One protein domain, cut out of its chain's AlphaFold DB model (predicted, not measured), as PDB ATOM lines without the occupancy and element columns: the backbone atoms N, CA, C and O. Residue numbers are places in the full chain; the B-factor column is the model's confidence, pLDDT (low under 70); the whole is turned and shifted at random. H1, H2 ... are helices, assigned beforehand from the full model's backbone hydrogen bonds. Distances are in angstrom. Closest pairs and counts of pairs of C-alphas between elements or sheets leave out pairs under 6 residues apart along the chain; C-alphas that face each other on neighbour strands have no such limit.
ATOM      1  N   GLU A  16       6.477   0.681  20.147       92.31
ATOM      2  CA  GLU A  16       6.974   2.044  19.901       92.31
ATOM      3  C   GLU A  16       7.885   2.085  18.666       92.31
ATOM      4  O   GLU A  16       7.762   2.997  17.853       92.31
ATOM      5  N   ASP A  17       8.713   1.057  18.459       93.62
ATOM      6  CA  ASP A  17       9.579   0.955  17.277       93.62
ATOM      7  C   ASP A  17       8.774   0.725  15.988       93.62
ATOM      8  O   ASP A  17       9.142   1.225  14.926       93.62
ATOM      9  N   LEU A  18       7.644   0.006  16.067       93.94
ATOM     10  CA  LEU A  18       6.714  -0.143  14.938       93.94
ATOM     11  C   LEU A  18       6.031   1.185  14.586       93.94
ATOM     12  O   LEU A  18       5.843   1.477  13.407       93.94
ATOM     13  N   VAL A  19       5.680   1.999  15.587       93.62
ATOM     14  CA  VAL A  19       5.153   3.356  15.366       93.62
ATOM     15  C   VAL A  19       6.222   4.242  14.727       93.62
ATOM     16  O   VAL A  19       5.937   4.870  13.710       93.62
ATOM     17  N   ALA A  20       7.448   4.219  15.261       94.88
ATOM     18  CA  ALA A  20       8.587   4.966  14.728       94.88
ATOM     19  C   ALA A  20       8.966   4.532  13.295       94.88
ATOM     20  O   ALA A  20       9.524   5.288  12.503       94.88
ATOM     21  N   TYR A  21       8.694   3.278  12.931       94.44
ATOM     22  CA  TYR A  21       8.852   2.822  11.553       94.44
ATOM     23  C   TYR A  21       7.805   3.448  10.623       94.44
ATOM     24  O   TYR A  21       8.146   3.854   9.513       94.44
ATOM     25  N   LEU A  22       6.547   3.557  11.068       93.44
ATOM     26  CA  LEU A  22       5.459   4.121  10.261       93.44
ATOM     27  C   LEU A  22       5.548   5.640  10.083       93.44
ATOM     28  O   LEU A  22       5.193   6.136   9.015       93.44
ATOM     29  N   ASP A  23       6.000   6.380  11.097       93.38
ATOM     30  CA  ASP A  23       6.212   7.831  10.985       93.38
ATOM     31  C   ASP A  23       7.555   8.198  10.319       93.38
ATOM     32  O   ASP A  23       7.741   9.337   9.885       93.38
ATOM     33  N   GLY A  24       8.454   7.219  10.159       94.50
ATOM     34  CA  GLY A  24       9.763   7.377   9.531       94.50
ATOM     35  C   GLY A  24      10.868   7.870  10.472       94.50
ATOM     36  O   GLY A  24      11.959   8.190   9.992       94.50
ATOM     37  N   GLU A  25      10.628   7.918  11.781       96.19
ATOM     38  CA  GLU A  25      11.598   8.332  12.804       96.19
ATOM     39  C   GLU A  25      12.575   7.205  13.209       96.19
ATOM     40  O   GLU A  25      13.570   7.456  13.898       96.19
ATOM     41  N   LEU A  26      12.345   5.957  12.776       95.44
ATOM     42  CA  LEU A  26      13.246   4.840  13.074       95.44
ATOM     43  C   LEU A  26      14.591   4.987  12.319       95.44
ATOM     44  O   LEU A  26      14.586   5.165  11.101       95.44
ATOM     45  N   PRO A  27      15.761   4.859  12.973       93.81
ATOM     46  CA  PRO A  27      17.063   4.913  12.304       93.81
ATOM     47  C   PRO A  27      17.246   3.841  11.213       93.81
ATOM     48  O   PRO A  27      16.796   2.708  11.360       93.81
ATOM     49  N   ALA A  28      17.953   4.165  10.123       91.62
ATOM     50  CA  ALA A  28      18.071   3.297   8.939       91.62
ATOM     51  C   ALA A  28      18.699   1.911   9.209       91.62
ATOM     52  O   ALA A  28      18.365   0.930   8.544       91.62
ATOM     53  N   ASP A  29      19.609   1.815  10.178       90.50
ATOM     54  CA  ASP A  29      20.194   0.553  10.639       90.50
ATOM     55  C   ASP A  29      19.162  -0.338  11.346       90.50
ATOM     56  O   ASP A  29      19.144  -1.551  11.136       90.50
ATOM     57  N   GLN A  30      18.266   0.266  12.128       90.94
ATOM     58  CA  GLN A  30      17.178  -0.432  12.811       90.94
ATOM     59  C   GLN A  30      16.029  -0.781  11.861       90.94
ATOM     60  O   GLN A  30      15.474  -1.871  11.978       90.94
ATOM     61  N   GLN A  31      15.730   0.068  10.871       92.81
ATOM     62  CA  GLN A  31      14.743  -0.227   9.822       92.81
ATOM     63  C   GLN A  31      15.081  -1.525   9.078       92.81
ATOM     64  O   GLN A  31      14.233  -2.406   8.962       92.81
ATOM     65  N   ALA A  32      16.335  -1.695   8.645       91.06
ATOM     66  CA  ALA A  32      16.760  -2.903   7.933       91.06
ATOM     67  C   ALA A  32      16.616  -4.180   8.787       91.06
ATOM     68  O   ALA A  32      16.246  -5.243   8.281       91.06
ATOM     69  N   LEU A  33      16.897  -4.082  10.090       91.62
ATOM     70  CA  LEU A  33      16.730  -5.184  11.039       91.62
ATOM     71  C   LEU A  33      15.248  -5.493  11.298       91.62
ATOM     72  O   LEU A  33      14.866  -6.666  11.345       91.62
ATOM     73  N   LEU A  34      14.410  -4.462  11.415       92.56
ATOM     74  CA  LEU A  34      12.968  -4.605  11.589       92.56
ATOM     75  C   LEU A  34      12.324  -5.251  10.358       92.56
ATOM     76  O   LEU A  34      11.554  -6.198  10.500       92.56
ATOM     77  N   GLU A  35      12.683  -4.822   9.147       92.81
ATOM     78  CA  GLU A  35      12.210  -5.424   7.893       92.81
ATOM     79  C   GLU A  35      12.591  -6.903   7.783       92.81
ATOM     80  O   GLU A  35      11.770  -7.749   7.407       92.81
ATOM     81  N   GLN A  36      13.824  -7.242   8.173       91.81
ATOM     82  CA  GLN A  36      14.250  -8.632   8.264       91.81
ATOM     83  C   GLN A  36      13.361  -9.403   9.245       91.81
ATOM     84  O   GLN A  36      12.882 -10.487   8.908       91.81
ATOM     85  N   GLN A  37      13.098  -8.860  10.432       90.00
ATOM     86  CA  GLN A  37      12.268  -9.520  11.435       90.00
ATOM     87  C   GLN A  37      10.805  -9.672  10.993       90.00
ATOM     88  O   GLN A  37      10.241 -10.757  11.138       90.00
ATOM     89  N   LEU A  38      10.218  -8.649  10.366       91.44
ATOM     90  CA  LEU A  38       8.872  -8.688   9.784       91.44
ATOM     91  C   LEU A  38       8.726  -9.810   8.744       91.44
ATOM     92  O   LEU A  38       7.653 -10.410   8.623       91.44
ATOM     93  N   SER A  39       9.797 -10.154   8.019       92.19
ATOM     94  CA  SER A  39       9.768 -11.265   7.059       92.19
ATOM     95  C   SER A  39       9.566 -12.637   7.724       92.19
ATOM     96  O   SER A  39       8.906 -13.508   7.149       92.19
ATOM     97  N   TYR A  40      10.064 -12.813   8.953       90.81
ATOM     98  CA  TYR A  40       9.998 -14.075   9.698       90.81
ATOM     99  C   TYR A  40       8.867 -14.114  10.732       90.81
ATOM    100  O   TYR A  40       8.395 -15.203  11.060       90.81
ATOM    101  N   ASP A  41       8.398 -12.959  11.215       91.56
ATOM    102  CA  ASP A  41       7.384 -12.863  12.267       91.56
ATOM    103  C   ASP A  41       5.995 -12.451  11.720       91.56
ATOM    104  O   ASP A  41       5.724 -11.275  11.450       91.56
ATOM    105  N   PRO A  42       5.054 -13.403  11.558       91.62
ATOM    106  CA  PRO A  42       3.692 -13.101  11.124       91.62
ATOM    107  C   PRO A  42       2.825 -12.425  12.198       91.62
ATOM    108  O   PRO A  42       1.725 -11.979  11.867       91.62
ATOM    109  N   ALA A  43       3.219 -12.421  13.475       89.50
ATOM    110  CA  ALA A  43       2.502 -11.702  14.527       89.50
ATOM    111  C   ALA A  43       2.853 -10.212  14.479       89.50
ATOM    112  O   ALA A  43       1.944  -9.388  14.400       89.50
ATOM    113  N   MET A  44       4.143  -9.888  14.380       89.44
ATOM    114  CA  MET A  44       4.622  -8.509  14.234       89.44
ATOM    115  C   MET A  44       4.075  -7.835  12.964       89.44
ATOM    116  O   MET A  44       3.640  -6.687  13.005       89.44
ATOM    117  N   ARG A  45       3.964  -8.572  11.847       92.31
ATOM    118  CA  ARG A  45       3.285  -8.061  10.638       92.31
ATOM    119  C   ARG A  45       1.816  -7.710  10.860       92.31
ATOM    120  O   ARG A  45       1.332  -6.746  10.281       92.31
ATOM    121  N   ARG A  46       1.094  -8.498  11.663       94.25
ATOM    122  CA  ARG A  46      -0.315  -8.219  11.982       94.25
ATOM    123  C   ARG A  46      -0.453  -6.986  12.867       94.25
ATOM    124  O   ARG A  46      -1.405  -6.234  12.696       94.25
ATOM    125  N   GLU A  47       0.484  -6.784  13.787       91.88
ATOM    126  CA  GLU A  47       0.534  -5.588  14.627       91.88
ATOM    127  C   GLU A  47       0.778  -4.329  13.786       91.88
ATOM    128  O   GLU A  47      -0.003  -3.384  13.879       91.88
ATOM    129  N   LEU A  48       1.763  -4.365  12.880       93.75
ATOM    130  CA  LEU A  48       2.040  -3.264  11.953       93.75
ATOM    131  C   LEU A  48       0.823  -2.930  11.070       93.75
ATOM    132  O   LEU A  48       0.412  -1.777  11.003       93.75
ATOM    133  N   GLN A  49       0.179  -3.944  10.481       94.62
ATOM    134  CA  GLN A  49      -1.041  -3.768   9.676       94.62
ATOM    135  C   GLN A  49      -2.204  -3.167  10.474       94.62
ATOM    136  O   GLN A  49      -2.984  -2.374   9.948       94.62
ATOM    137  N   SER A  50      -2.352  -3.551  11.746       94.38
ATOM    138  CA  SER A  50      -3.376  -2.966  12.613       94.38
ATOM    139  C   SER A  50      -3.115  -1.481  12.851       94.38
ATOM    140  O   SER A  50      -4.069  -0.710  12.921       94.38
ATOM    141  N   LEU A  51      -1.850  -1.091  13.001       93.62
ATOM    142  CA  LEU A  51      -1.461   0.292  13.231       93.62
ATOM    143  C   LEU A  51      -1.643   1.141  11.964       93.62
ATOM    144  O   LEU A  51      -2.257   2.202  12.042       93.62
ATOM    145  N   GLU A  52      -1.224   0.636  10.799       92.88
ATOM    146  CA  GLU A  52      -1.506   1.243   9.484       92.88
ATOM    147  C   GLU A  52      -3.009   1.470   9.284       92.88
ATOM    148  O   GLU A  52      -3.433   2.573   8.951       92.88
ATOM    149  N   SER A  53      -3.844   0.471   9.590       93.12
ATOM    150  CA  SER A  53      -5.298   0.605   9.457       93.12
ATOM    151  C   SER A  53      -5.884   1.707  10.343       93.12
ATOM    152  O   SER A  53      -6.885   2.312   9.962       93.12
ATOM    153  N   VAL A  54      -5.324   1.952  11.531       91.81
ATOM    154  CA  VAL A  54      -5.781   3.045  12.405       91.81
ATOM    155  C   VAL A  54      -5.412   4.398  11.802       91.81
ATOM    156  O   VAL A  54      -6.239   5.309  11.832       91.81
ATOM    157  N   TRP A  55      -4.219   4.518  11.218       88.56
ATOM    158  CA  TRP A  55      -3.804   5.720  10.493       88.56
ATOM    159  C   TRP A  55      -4.694   5.991   9.279       88.56
ATOM    160  O   TRP A  55      -5.212   7.100   9.153       88.56
ATOM    161  N   ASP A  56      -4.995   4.968   8.478       91.00
ATOM    162  CA  ASP A  56      -5.919   5.082   7.345       91.00
ATOM    163  C   ASP A  56      -7.312   5.563   7.786       91.00
ATOM    164  O   ASP A  56      -7.962   6.350   7.100       91.00
ATOM    165  N   MET A  57      -7.795   5.125   8.956       91.81
ATOM    166  CA  MET A  57      -9.082   5.578   9.498       91.81
ATOM    167  C   MET A  57      -9.086   7.068   9.868       91.81
ATOM    168  O   MET A  57     -10.143   7.700   9.779       91.81
ATOM    169  N   LEU A  58      -7.941   7.636  10.266       89.50
ATOM    170  CA  LEU A  58      -7.830   9.071  10.551       89.50
ATOM    171  C   LEU A  58      -8.012   9.915   9.285       89.50
ATOM    172  O   LEU A  58      -8.595  10.998   9.359       89.50
ATOM    173  N   ASP A  59      -7.607   9.402   8.123       86.81
ATOM    174  CA  ASP A  59      -7.791  10.091   6.841       86.81
ATOM    175  C   ASP A  59      -9.261  10.176   6.413       86.81
ATOM    176  O   ASP A  59      -9.652  11.088   5.679       86.81
ATOM    177  N   VAL A  60     -10.106   9.270   6.912       89.69
ATOM    178  CA  VAL A  60     -11.554   9.261   6.641       89.69
ATOM    179  C   VAL A  60     -12.327  10.171   7.602       89.69
ATOM    180  O   VAL A  60     -13.557  10.268   7.517       89.69
ATOM    181  N   LEU A  61     -11.648  10.851   8.534       88.12
ATOM    182  CA  LEU A  61     -12.330  11.734   9.471       88.12
ATOM    183  C   LEU A  61     -12.998  12.901   8.729       88.12
ATOM    184  O   LEU A  61     -12.362  13.584   7.918       88.12
TER     185      LEU A  61
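What this domain is: This is residues 16 to 61 of the 171 residues of the protein "Transmembrane anti-sigma factor" of Planctomycetales bacterium 10988 (UniProt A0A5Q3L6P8). Two longer helices, H2 and H3, meet near a tight link as a wide V, with the short helix H1 set between its arms; the far end of H3, residues 56 to 59, sticks out with residues 60 and 61. The 46 printed residues, class all helix, hold H1, H2 and H3 in that order. The whole is only just compact, close to loose, with a radius of gyration of the C-alphas of 11.3 A and spans of 34 by 23 by 13 A.

Where its parts are: H1, residues 16 to 23, begins at C-alpha 16 (6.974, 2.044, 19.901) and is 10.7 A long. H2, residues 28 to 40, is 19.2 A long. H3, residues 42 to 59, is 26.2 A long and ends at C-alpha 59 (-7.791, 10.091, 6.841).

How they stand to each other: H1 and H3 only just touch, with 3 pairs of C-alphas within 8 A, the closest Leu 18 and Leu 48 at 6.4 A; H3 does so with residues 48 to 52 alone. They run the same way at a steep tilt of 48 degrees. H1 and H2 are close but not clearly touching, about perpendicular at 74 degrees, the closest C-alphas being Tyr 21 and Gln 31, 6.9 A. H2 and H3 are close but not clearly touching, opposite ways at a steep tilt of 64 degrees, the closest C-alphas being Leu 38 and Arg 45, 5.7 A. Every O i to N i+4 pair is within hydrogen-bond range in H1, 7 of 9 in H2 and 13 of 14 in H3.

The domain as a whole: The C-alphas farthest apart, of Asp 29 and Leu 61, are 34.4 A apart. The printed part has no cut, both links are tight, and no printed residue is under 70 in pLDDT.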